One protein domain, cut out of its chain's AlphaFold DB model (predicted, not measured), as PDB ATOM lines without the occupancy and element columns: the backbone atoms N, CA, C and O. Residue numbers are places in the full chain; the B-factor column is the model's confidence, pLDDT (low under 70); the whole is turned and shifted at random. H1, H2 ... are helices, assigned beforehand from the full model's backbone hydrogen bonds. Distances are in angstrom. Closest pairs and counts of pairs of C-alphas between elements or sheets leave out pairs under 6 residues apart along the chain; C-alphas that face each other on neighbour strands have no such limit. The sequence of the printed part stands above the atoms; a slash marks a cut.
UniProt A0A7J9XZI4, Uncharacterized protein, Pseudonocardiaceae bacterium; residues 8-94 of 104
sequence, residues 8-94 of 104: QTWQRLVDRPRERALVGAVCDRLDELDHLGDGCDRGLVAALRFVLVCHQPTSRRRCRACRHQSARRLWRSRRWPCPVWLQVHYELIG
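This is residues 8 to 94 of the 104 residues of an uncharacterized protein of Pseudonocardiaceae bacterium (UniProt A0A7J9XZI4). Two helices, H2 and H3, make a helical hairpin that opens like a narrow V away from its turn, and a shorter helix, H4, packs across H2 on one side of the hairpin, with its Trp 85 near Leu 52 of H3. The short H1 makes a corner with the first part of H2, and a long stretch without a named element, residues 55 to 82, loops out beyond the open end of the hairpin, while residues 35 to 40 stick out at its turn. The printed part has 87 residues, with four named helices in the order H1, H2, H3, H4 and no named strand; the class is all helix. The whole is compact, with a radius of gyration of the C-alphas of 13.9 A, and spans 44 by 31 by 22 A.

Begin with H2, residues 17 to 35, the longest helix. H3, residues 42 to 54, forms a helical hairpin with it: they touch, at a shallow tilt of 24 degrees, opposite ways. H2 touches H3 with residues 30 to 34 alone; look there for the closest C-alphas of the two, those of Asp 34 and Arg 42, 6.7 A apart. H4, residues 83 to 92, touches H2 at residues 22 to 29 alone, at a steep tilt of 50 degrees, the same way; the closest C-alphas, of Val 26 and His 89, are 5.8 A apart. H3 and H4 are close but not clearly touching, with the C-alphas of Leu 52 and Trp 85 closest at 6.7 A. H1, residues 8 to 13, is close to H2 but not clearly touching it; the closest C-alphas, of Leu 13 and Arg 20, are 5.1 A apart, and the tilt is steep at 63 degrees. H1 is apart from H3 and from H4. In H1, H2, H3 and H4 every backbone O i to N i+4 pair is within hydrogen-bond range.

Find C-alpha 17 at (110.453, 170.122, 125.186); from there H2 runs 26.3 A to C-alpha 35 at (136.254, 173.790, 121.963). H3 runs 18.4 A from C-alpha 42 to C-alpha 54. H4 runs 14.1 A from C-alpha 83 and ends at C-alpha 92, at (127.748, 171.701, 134.164). H1 is the shortest, 8.8 A from C-alpha 8 to C-alpha 13.

The two C-alphas farthest apart are those of Asp 38 and Trp 75, at 44.1 A. The printed part has no cut. The link from H1 to H2 is tight, that from H2 to H3 short, and that from H3 to H4 long, with 28 residues. The mean pLDDT of the printed part is 83.7, and this predicted model is under 70 at residues 37 to 39 and 67 to 78.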
ATOM      1  N   GLN A   8     116.756 157.120 118.035       88.00
ATOM      2  CA  GLN A   8     115.523 156.831 118.771       88.00
ATOM      3  C   GLN A   8     115.395 157.655 120.056       88.00
ATOM      4  O   GLN A   8     114.281 158.006 120.455       88.00
ATOM      5  N   THR A   9     116.510 157.939 120.732       89.44
ATOM      6  CA  THR A   9     116.543 158.828 121.899       89.44
ATOM      7  C   THR A   9     116.134 160.237 121.479       89.44
ATOM      8  O   THR A   9     115.230 160.802 122.092       89.44
ATOM      9  N   TRP A  10     116.714 160.755 120.393       89.38
ATOM     10  CA  TRP A  10     116.382 162.075 119.854       89.38
ATOM     11  C   TRP A  10     114.930 162.186 119.395       89.38
ATOM     12  O   TRP A  10     114.232 163.112 119.804       89.38
ATOM     13  N   GLN A  11     114.422 161.202 118.651       88.69
ATOM     14  CA  GLN A  11     113.031 161.207 118.196       88.69
ATOM     15  C   GLN A  11     112.043 161.280 119.367       88.69
ATOM     16  O   GLN A  11     111.028 161.965 119.312       88.69
ATOM     17  N   ARG A  12     112.344 160.602 120.476       85.25
ATOM     18  CA  ARG A  12     111.475 160.584 121.663       85.25
ATOM     19  C   ARG A  12     111.469 161.887 122.451       85.25
ATOM     20  O   ARG A  12     110.558 162.070 123.266       85.25
ATOM     21  N   LEU A  13     112.483 162.725 122.263       89.62
ATOM     22  CA  LEU A  13     112.585 164.043 122.875       89.62
ATOM     23  C   LEU A  13     111.739 165.092 122.148       89.62
ATOM     24  O   LEU A  13     111.439 166.119 122.749       89.62
ATOM     25  N   VAL A  14     111.325 164.836 120.899       89.12
ATOM     26  CA  VAL A  14     110.510 165.766 120.098       89.12
ATOM     27  C   VAL A  14     109.254 166.194 120.858       89.12
ATOM     28  O   VAL A  14     109.038 167.385 121.054       89.12
ATOM     29  N   ASP A  15     108.512 165.236 121.416       89.56
ATOM     30  CA  ASP A  15     107.263 165.503 122.147       89.56
ATOM     31  C   ASP A  15     107.485 165.964 123.600       89.56
ATOM     32  O   ASP A  15     106.568 165.939 124.427       89.56
ATOM     33  N   ARG A  16     108.728 166.283 123.981       88.62
ATOM     34  CA  ARG A  16     109.122 166.549 125.371       88.62
ATOM     35  C   ARG A  16     110.097 167.708 125.461       88.62
ATOM     36  O   ARG A  16     111.271 167.502 125.772       88.62
ATOM     37  N   PRO A  17     109.603 168.941 125.283       90.25
ATOM     38  CA  PRO A  17     110.453 170.122 125.186       90.25
ATOM     39  C   PRO A  17     111.348 170.308 126.414       90.25
ATOM     40  O   PRO A  17     112.508 170.668 126.271       90.25
ATOM     41  N   ARG A  18     110.860 169.976 127.619       89.12
ATOM     42  CA  ARG A  18     111.660 170.067 128.852       89.12
ATOM     43  C   ARG A  18     112.822 169.073 128.890       89.12
ATOM     44  O   ARG A  18     113.940 169.455 129.205       89.12
ATOM     45  N   GLU A  19     112.563 167.803 128.577       91.31
ATOM     46  CA  GLU A  19     113.616 166.776 128.538       91.31
ATOM     47  C   GLU A  19     114.606 167.079 127.405       91.31
ATOM     48  O   GLU A  19     115.809 166.904 127.578       91.31
ATOM     49  N   ARG A  20     114.105 167.587 126.272       92.56
ATOM     50  CA  ARG A  20     114.917 167.992 125.126       92.56
ATOM     51  C   ARG A  20     115.835 169.157 125.467       92.56
ATOM     52  O   ARG A  20     117.006 169.084 125.128       92.56
ATOM     53  N   ALA A  21     115.322 170.183 126.143       91.75
ATOM     54  CA  ALA A  21     116.108 171.335 126.573       91.75
ATOM     55  C   ALA A  21     117.227 170.922 127.536       91.75
ATOM     56  O   ALA A  21     118.366 171.323 127.341       91.75
ATOM     57  N   LEU A  22     116.926 170.054 128.511       93.25
ATOM     58  CA  LEU A  22     117.934 169.513 129.427       93.25
ATOM     59  C   LEU A  22     119.056 168.797 128.671       93.25
ATOM     60  O   LEU A  22     120.234 169.037 128.913       93.25
ATOM     61  N   VAL A  23     118.681 167.880 127.780       93.38
ATOM     62  CA  VAL A  23     119.640 167.053 127.042       93.38
ATOM     63  C   VAL A  23     120.450 167.903 126.071       93.38
ATOM     64  O   VAL A  23     121.660 167.728 126.003       93.38
ATOM     65  N   GLY A  24     119.793 168.831 125.371       93.81
ATOM     66  CA  GLY A  24     120.430 169.794 124.476       93.81
ATOM     67  C   GLY A  24     121.470 170.629 125.209       93.81
ATOM     68  O   GLY A  24     122.632 170.568 124.843       93.81
ATOM     69  N   ALA A  25     121.098 171.267 126.322       94.31
ATOM     70  CA  ALA A  25     122.020 172.099 127.090       94.31
ATOM     71  C   ALA A  25     123.255 171.323 127.585       94.31
ATOM     72  O   ALA A  25     124.363 171.853 127.584       94.31
ATOM     73  N   VAL A  26     123.095 170.049 127.973       94.62
ATOM     74  CA  VAL A  26     124.236 169.186 128.327       94.62
ATOM     75  C   VAL A  26     125.111 168.882 127.109       94.62
ATOM     76  O   VAL A  26     126.331 168.939 127.231       94.62
ATOM     77  N   CYS A  27     124.523 168.559 125.952       93.88
ATOM     78  CA  CYS A  27     125.285 168.355 124.715       93.88
ATOM     79  C   CYS A  27     126.067 169.615 124.330       93.88
ATOM     80  O   CYS A  27     127.276 169.529 124.134       93.88
ATOM     81  N   ASP A  28     125.390 170.764 124.300       93.12
ATOM     82  CA  ASP A  28     125.963 172.054 123.922       93.12
ATOM     83  C   ASP A  28     127.127 172.407 124.851       93.12
ATOM     84  O   ASP A  28     128.225 172.706 124.389       93.12
ATOM     85  N   ARG A  29     126.943 172.244 126.169       92.75
ATOM     86  CA  ARG A  29     127.993 172.537 127.150       92.75
ATOM     87  C   ARG A  29     129.202 171.610 127.033       92.75
ATOM     88  O   ARG A  29     130.332 172.051 127.223       92.75
ATOM     89  N   LEU A  30     129.000 170.327 126.735       92.12
ATOM     90  CA  LEU A  30     130.111 169.396 126.498       92.12
ATOM     91  C   LEU A  30     130.871 169.738 125.220       92.12
ATOM     92  O   LEU A  30     132.092 169.587 125.174       92.12
ATOM     93  N   ASP A  31     130.160 170.185 124.190       90.81
ATOM     94  CA  ASP A  31     130.781 170.618 122.950       90.81
ATOM     95  C   ASP A  31     131.543 171.934 123.175       90.81
ATOM     96  O   ASP A  31     132.697 172.018 122.772       90.81
ATOM     97  N   GLU A  32     131.015 172.905 123.924       89.75
ATOM     98  CA  GLU A  32     131.772 174.094 124.355       89.75
ATOM     99  C   GLU A  32     133.062 173.729 125.103       89.75
ATOM    100  O   GLU A  32     134.128 174.253 124.783       89.75
ATOM    101  N   LEU A  33     132.992 172.802 126.067       88.12
ATOM    102  CA  LEU A  33     134.162 172.338 126.822       88.12
ATOM    103  C   LEU A  33     135.227 171.691 125.921       88.12
ATOM    104  O   LEU A  33     136.417 171.874 126.165       88.12
ATOM    105  N   ASP A  34     134.816 170.990 124.860       85.69
ATOM    106  CA  ASP A  34     135.736 170.458 123.844       85.69
ATOM    107  C   ASP A  34     136.437 171.575 123.052       85.69
ATOM    108  O   ASP A  34     137.604 171.421 122.679       85.69
ATOM    109  N   HIS A  35     135.739 172.682 122.776       84.00
ATOM    110  CA  HIS A  35     136.254 173.790 121.963       84.00
ATOM    111  C   HIS A  35     137.106 174.790 122.753       84.00
ATOM    112  O   HIS A  35     137.895 175.507 122.142       84.00
ATOM    113  N   LEU A  36     136.980 174.843 124.083       81.62
ATOM    114  CA  LEU A  36     137.651 175.860 124.900       81.62
ATOM    115  C   LEU A  36     139.189 175.760 124.917       81.62
ATOM    116  O   LEU A  36     139.819 176.770 125.203       81.62
ATOM    117  N   GLY A  37     139.791 174.622 124.542       68.75
ATOM    118  CA  GLY A  37     141.251 174.473 124.390       68.75
ATOM    119  C   GLY A  37     142.066 174.623 125.691       68.75
ATOM    120  O   GLY A  37     141.636 175.289 126.623       68.75
ATOM    121  N   ASP A  38     143.217 173.939 125.761       60.75
ATOM    122  CA  ASP A  38     144.317 173.906 126.763       60.75
ATOM    123  C   ASP A  38     144.044 173.904 128.290       60.75
ATOM    124  O   ASP A  38     144.920 173.500 129.049       60.75
ATOM    125  N   GLY A  39     142.847 174.242 128.775       64.75
ATOM    126  CA  GLY A  39     142.460 174.202 130.193       64.75
ATOM    127  C   GLY A  39     141.446 173.112 130.558       64.75
ATOM    128  O   GLY A  39     141.202 172.876 131.739       64.75
ATOM    129  N   CYS A  40     140.846 172.438 129.572       71.12
ATOM    130  CA  CYS A  40     139.883 171.361 129.803       71.12
ATOM    131  C   CYS A  40     140.519 169.998 129.507       71.12
ATOM    132  O   CYS A  40     140.982 169.747 128.392       71.12
ATOM    133  N   ASP A  41     140.529 169.105 130.501       84.12
ATOM    134  CA  ASP A  41     140.978 167.726 130.318       84.12
ATOM    135  C   ASP A  41     140.031 167.008 129.340       84.12
ATOM    136  O   ASP A  41     138.912 166.612 129.680       84.12
ATOM    137  N   ARG A  42     140.493 166.830 128.097       82.94
ATOM    138  CA  ARG A  42     139.739 166.144 127.035       82.94
ATOM    139  C   ARG A  42     139.365 164.711 127.427       82.94
ATOM    140  O   ARG A  42     138.330 164.210 126.985       82.94
ATOM    141  N   GLY A  43     140.177 164.057 128.258       86.56
ATOM    142  CA  GLY A  43     139.889 162.744 128.826       86.56
ATOM    143  C   GLY A  43     138.698 162.784 129.779       86.56
ATOM    144  O   GLY A  43     137.832 161.910 129.710       86.56
ATOM    145  N   LEU A  44     138.581 163.837 130.591       88.00
ATOM    146  CA  LEU A  44     137.438 164.039 131.484       88.00
ATOM    147  C   LEU A  44     136.140 164.279 130.702       88.00
ATOM    148  O   LEU A  44     135.121 163.654 131.004       88.00
ATOM    149  N   VAL A  45     136.169 165.110 129.654       90.19
ATOM    150  CA  VAL A  45     134.980 165.329 128.808       90.19
ATOM    151  C   VAL A  45     134.586 164.039 128.076       90.19
ATOM    152  O   VAL A  45     133.402 163.693 128.007       90.19
ATOM    153  N   ALA A  46     135.559 163.272 127.574       90.06
ATOM    154  CA  ALA A  46     135.307 161.972 126.952       90.06
ATOM    155  C   ALA A  46     134.701 160.958 127.940       90.06
ATOM    156  O   ALA A  46     133.715 160.289 127.610       90.06
ATOM    157  N   ALA A  47     135.226 160.882 129.165       90.94
ATOM    158  CA  ALA A  47     134.690 160.028 130.223       90.94
ATOM    159  C   ALA A  47     133.254 160.425 130.597       90.94
ATOM    160  O   ALA A  47     132.380 159.566 130.732       90.94
ATOM    161  N   LEU A  48     132.974 161.727 130.690       92.44
ATOM    162  CA  LEU A  48     131.635 162.230 130.978       92.44
ATOM    163  C   LEU A  48     130.643 161.870 129.863       92.44
ATOM    164  O   LEU A  48     129.538 161.395 130.142       92.44
ATOM    165  N   ARG A  49     131.052 161.993 128.595       93.62
ATOM    166  CA  ARG A  49     130.243 161.535 127.455       93.62
ATOM    167  C   ARG A  49     129.965 160.038 127.513       93.62
ATOM    168  O   ARG A  49     128.820 159.630 127.317       93.62
ATOM    169  N   PHE A  50     130.974 159.229 127.825       92.88
ATOM    170  CA  PHE A  50     130.809 157.787 127.992       92.88
ATOM    171  C   PHE A  50     129.758 157.460 129.062       92.88
ATOM    172  O   PHE A  50     128.817 156.710 128.795       92.88
ATOM    173  N   VAL A  51     129.841 158.096 130.236       92.56
ATOM    174  CA  VAL A  51     128.846 157.936 131.309       92.56
ATOM    175  C   VAL A  51     127.440 158.289 130.813       92.56
ATOM    176  O   VAL A  51     126.501 157.510 130.994       92.56
ATOM    177  N   LEU A  52     127.264 159.425 130.139       94.19
ATOM    178  CA  LEU A  52     125.953 159.846 129.637       94.19
ATOM    179  C   LEU A  52     125.375 158.872 128.597       94.19
ATOM    180  O   LEU A  52     124.172 158.574 128.648       94.19
ATOM    181  N   VAL A  53     126.220 158.319 127.719       93.12
ATOM    182  CA  VAL A  53     125.853 157.279 126.743       93.12
ATOM    183  C   VAL A  53     125.407 155.993 127.440       93.12
ATOM    184  O   VAL A  53     124.348 155.458 127.102       93.12
ATOM    185  N   CYS A  54     126.131 155.523 128.459       90.94
ATOM    186  CA  CYS A  54     125.732 154.349 129.248       90.94
ATOM    187  C   CYS A  54     124.362 154.530 129.920       90.94
ATOM    188  O   CYS A  54     123.637 153.563 130.175       90.94
ATOM    189  N   HIS A  55     123.981 155.779 130.184       91.75
ATOM    190  CA  HIS A  55     122.714 156.133 130.803       91.75
ATOM    191  C   HIS A  55     121.571 156.403 129.813       91.75
ATOM    192  O   HIS A  55     120.508 156.859 130.247       91.75
ATOM    193  N   GLN A  56     121.723 156.073 128.526       90.19
ATOM    194  CA  GLN A  56     120.653 156.202 127.534       90.19
ATOM    195  C   GLN A  56     119.376 155.406 127.890       90.19
ATOM    196  O   GLN A  56     119.416 154.372 128.575       90.19
ATOM    197  N   PRO A  57     118.200 155.880 127.438       89.94
ATOM    198  CA  PRO A  57     116.947 155.182 127.660       89.94
ATOM    199  C   PRO A  57     116.822 153.939 126.779       89.94
ATOM    200  O   PRO A  57     117.110 153.946 125.589       89.94
ATOM    201  N   THR A  58     116.236 152.890 127.342       85.25
ATOM    202  CA  THR A  58     115.666 151.781 126.563       85.25
ATOM    203  C   THR A  58     114.426 152.211 125.776       85.25
ATOM    204  O   THR A  58     113.885 153.300 125.983       85.25
ATOM    205  N   SER A  59     113.888 151.295 124.962       80.81
ATOM    206  CA  SER A  59     112.582 151.439 124.301       80.81
ATOM    207  C   SER A  59     111.453 151.874 125.242       80.81
ATOM    208  O   SER A  59     110.602 152.674 124.866       80.81
ATOM    209  N   ARG A  60     111.496 151.447 126.510       81.00
ATOM    210  CA  ARG A  60     110.518 151.804 127.552       81.00
ATOM    211  C   ARG A  60     110.830 153.121 128.282       81.00
ATOM    212  O   ARG A  60     110.335 153.330 129.388       81.00
ATOM    213  N   ARG A  61     111.659 153.998 127.697       82.19
ATOM    214  CA  ARG A  61     112.064 155.319 128.238       82.19
ATOM    215  C   ARG A  61     112.685 155.251 129.634       82.19
ATOM    216  O   ARG A  61     112.413 156.049 130.531       82.19
ATOM    217  N   ARG A  62     113.498 154.223 129.815       85.19
ATOM    218  CA  ARG A  62     113.950 153.744 131.113       85.19
ATOM    219  C   ARG A  62     115.448 153.515 131.056       85.19
ATOM    220  O   ARG A  62     115.899 152.787 130.173       85.19
ATOM    221  N   CYS A  63     116.197 154.123 131.971       87.56
ATOM    222  CA  CYS A  63     117.645 153.943 132.044       87.56
ATOM    223  C   CYS A  63     117.972 152.561 132.637       87.56
ATOM    224  O   CYS A  63     117.459 152.212 133.709       87.56
ATOM    225  N   ARG A  64     118.796 151.764 131.938       80.81
ATOM    226  CA  ARG A  64     119.254 150.444 132.415       80.81
ATOM    227  C   ARG A  64     120.445 150.540 133.361       80.81
ATOM    228  O   ARG A  64     120.457 149.795 134.331       80.81
ATOM    229  N   ALA A  65     121.373 151.475 133.159       84.31
ATOM    230  CA  ALA A  65     122.520 151.651 134.056       84.31
ATOM    231  C   ALA A  65     122.079 151.936 135.506       84.31
ATOM    232  O   ALA A  65     122.582 151.338 136.453       84.31
ATOM    233  N   CYS A  66     121.014 152.726 135.689       78.19
ATOM    234  CA  CYS A  66     120.423 152.963 137.010       78.19
ATOM    235  C   CYS A  66     119.723 151.739 137.638       78.19
ATOM    236  O   CYS A  66     119.339 151.808 138.804       78.19
ATOM    237  N   ARG A  67     119.508 150.638 136.901       67.56
ATOM    238  CA  ARG A  67     118.895 149.401 137.426       67.56
ATOM    239  C   ARG A  67     119.838 148.660 138.378       67.56
ATOM    240  O   ARG A  67     119.354 148.000 139.290       67.56
ATOM    241  N   HIS A  68     121.150 148.770 138.171       59.91
ATOM    242  CA  HIS A  68     122.152 147.944 138.852       59.91
ATOM    243  C   HIS A  68     122.613 148.493 140.213       59.91
ATOM    244  O   HIS A  68     123.244 147.770 140.970       59.91
ATOM    245  N   GLN A  69     122.261 149.733 140.573       59.16
ATOM    246  CA  GLN A  69     122.830 150.409 141.750       59.16
ATOM    247  C   GLN A  69     122.083 150.181 143.086       59.16
ATOM    248  O   GLN A  69     122.456 150.767 144.092       59.16
ATOM    249  N   SER A  70     121.012 149.376 143.157       51.28
ATOM    250  CA  SER A  70     120.528 148.833 144.451       51.28
ATOM    251  C   SER A  70     119.436 147.771 144.290       51.28
ATOM    252  O   SER A  70     118.407 148.006 143.652       51.28
ATOM    253  N   ALA A  71     119.605 146.637 144.979       52.28
ATOM    254  CA  ALA A  71     118.635 145.538 145.034       52.28
ATOM    255  C   ALA A  71     117.240 145.977 145.539       52.28
ATOM    256  O   ALA A  71     116.223 145.466 145.084       52.28
ATOM    257  N   ARG A  72     117.151 147.015 146.388       53.50
ATOM    258  CA  ARG A  72     115.865 147.592 146.842       53.50
ATOM    259  C   ARG A  72     115.170 148.509 145.812       53.50
ATOM    260  O   ARG A  72     114.060 148.968 146.064       53.50
ATOM    261  N   ARG A  73     115.779 148.803 144.651       53.97
ATOM    262  CA  ARG A  73     115.221 149.692 143.598       53.97
ATOM    263  C   ARG A  73     114.985 149.000 142.253       53.97
ATOM    264  O   ARG A  73     114.740 149.687 141.260       53.97
ATOM    265  N   LEU A  74     114.961 147.665 142.225       50.41
ATOM    266  CA  LEU A  74     114.656 146.839 141.042       50.41
ATOM    267  C   LEU A  74     113.343 147.235 140.325       50.41
ATOM    268  O   LEU A  74     113.211 147.031 139.121       50.41
ATOM    269  N   TRP A  75     112.415 147.898 141.025       47.84
ATOM    270  CA  TRP A  75     111.125 148.374 140.504       47.84
ATOM    271  C   TRP A  75     111.148 149.788 139.901       47.84
ATOM    272  O   TRP A  75     110.193 150.224 139.254       47.84
ATOM    273  N   ARG A  76     112.241 150.539 140.076       52.75
ATOM    274  CA  ARG A  76     112.375 151.914 139.580       52.75
ATOM    275  C   ARG A  76     113.580 152.049 138.675       52.75
ATOM    276  O   ARG A  76     114.418 152.917 138.899       52.75
ATOM    277  N   SER A  77     113.610 151.276 137.593       58.09
ATOM    278  CA  SER A  77     114.237 151.781 136.375       58.09
ATOM    279  C   SER A  77     113.675 153.190 136.131       58.09
ATOM    280  O   SER A  77     112.489 153.355 135.831       58.09
ATOM    281  N   ARG A  78     114.473 154.210 136.460       68.06
ATOM    282  CA  ARG A  78     114.005 155.594 136.529       68.06
ATOM    283  C   ARG A  78     113.690 156.045 135.105       68.06
ATOM    284  O   ARG A  78     114.378 155.643 134.159       68.06
ATOM    285  N   ARG A  79     112.632 156.850 134.968       84.31
ATOM    286  CA  ARG A  79     112.367 157.563 133.716       84.31
ATOM    287  C   ARG A  79     113.629 158.332 133.346       84.31
ATOM    288  O   ARG A  79     114.290 158.880 134.225       84.31
ATOM    289  N   TRP A  80     113.980 158.267 132.075       88.00
ATOM    290  CA  TRP A  80     115.055 159.071 131.524       88.00
ATOM    291  C   TRP A  80     114.503 160.451 131.114       88.00
ATOM    292  O   TRP A  80     113.372 160.459 130.619       88.00
ATOM    293  N   PRO A  81     115.238 161.568 131.290       91.69
ATOM    294  CA  PRO A  81     116.587 161.688 131.863       91.69
ATOM    295  C   PRO A  81     116.671 161.216 133.320       91.69
ATOM    296  O   PRO A  81     115.842 161.550 134.164       91.69
ATOM    297  N   CYS A  82     117.632 160.334 133.597       89.88
ATOM    298  CA  CYS A  82     117.771 159.700 134.908       89.88
ATOM    299  C   CYS A  82     118.562 160.602 135.877       89.88
ATOM    300  O   CYS A  82     119.140 161.587 135.429       89.88
ATOM    301  N   PRO A  83     118.657 160.275 137.181       87.94
ATOM    302  CA  PRO A  83     119.366 161.121 138.145       87.94
ATOM    303  C   PRO A  83     120.804 161.487 137.753       87.94
ATOM    304  O   PRO A  83     121.213 162.599 138.034       87.94
ATOM    305  N   VAL A  84     121.535 160.610 137.055       91.00
ATOM    306  CA  VAL A  84     122.883 160.928 136.549       91.00
ATOM    307  C   VAL A  84     122.843 162.060 135.524       91.00
ATOM    308  O   VAL A  84     123.601 163.008 135.637       91.00
ATOM    309  N   TRP A  85     121.908 162.015 134.574       92.94
ATOM    310  CA  TRP A  85     121.717 163.101 133.607       92.94
ATOM    311  C   TRP A  85     121.315 164.415 134.285       92.94
ATOM    312  O   TRP A  85     121.800 165.474 133.905       92.94
ATOM    313  N   LEU A  86     120.445 164.345 135.298       91.81
ATOM    314  CA  LEU A  86     120.035 165.525 136.064       91.81
ATOM    315  C   LEU A  86     121.204 166.117 136.862       91.81
ATOM    316  O   LEU A  86     121.350 167.333 136.889       91.81
ATOM    317  N   GLN A  87     122.026 165.267 137.484       91.31
ATOM    318  CA  GLN A  87     123.206 165.704 138.227       91.31
ATOM    319  C   GLN A  87     124.221 166.356 137.293       91.31
ATOM    320  O   GLN A  87     124.690 167.443 137.580       91.31
ATOM    321  N   VAL A  88     124.519 165.735 136.149       93.12
ATOM    322  CA  VAL A  88     125.465 166.304 135.180       93.12
ATOM    323  C   VAL A  88     124.977 167.652 134.659       93.12
ATOM    324  O   VAL A  88     125.765 168.587 134.599       93.12
ATOM    325  N   HIS A  89     123.685 167.794 134.352       93.94
ATOM    326  CA  HIS A  89     123.132 169.109 134.022       93.94
ATOM    327  C   HIS A  89     123.344 170.111 135.163       93.94
ATOM    328  O   HIS A  89     123.756 171.240 134.918       93.94
ATOM    329  N   TYR A  90     123.067 169.709 136.407       90.81
ATOM    330  CA  TYR A  90     123.256 170.571 137.571       90.81
ATOM    331  C   TYR A  90     124.700 171.065 137.706       90.81
ATOM    332  O   TYR A  90     124.906 172.261 137.855       90.81
ATOM    333  N   GLU A  91     125.681 170.169 137.605       91.12
ATOM    334  CA  GLU A  91     127.096 170.526 137.769       91.12
ATOM    335  C   GLU A  91     127.652 171.330 136.587       91.12
ATOM    336  O   GLU A  91     128.481 172.213 136.774       91.12
ATOM    337  N   LEU A  92     127.215 171.036 135.357       90.00
ATOM    338  CA  LEU A  92     127.748 171.701 134.164       90.00
ATOM    339  C   LEU A  92     127.110 173.066 133.881       90.00
ATOM    340  O   LEU A  92     127.752 173.917 133.264       90.00
ATOM    341  N   ILE A  93     125.836 173.232 134.242       92.75
ATOM    342  CA  ILE A  93     124.987 174.347 133.788       92.75
ATOM    343  C   ILE A  93     124.290 175.029 134.968       92.75
ATOM    344  O   ILE A  93     124.086 176.240 134.952       92.75
ATOM    345  N   GLY A  94     123.909 174.260 135.990       85.62
ATOM    346  CA  GLY A  94     123.157 174.744 137.143       85.62
ATOM    347  C   GLY A  94     121.761 174.120 137.278       85.62
ATOM    348  O   GLY A  94     121.389 173.184 136.554       85.62
TER     349      GLY A  94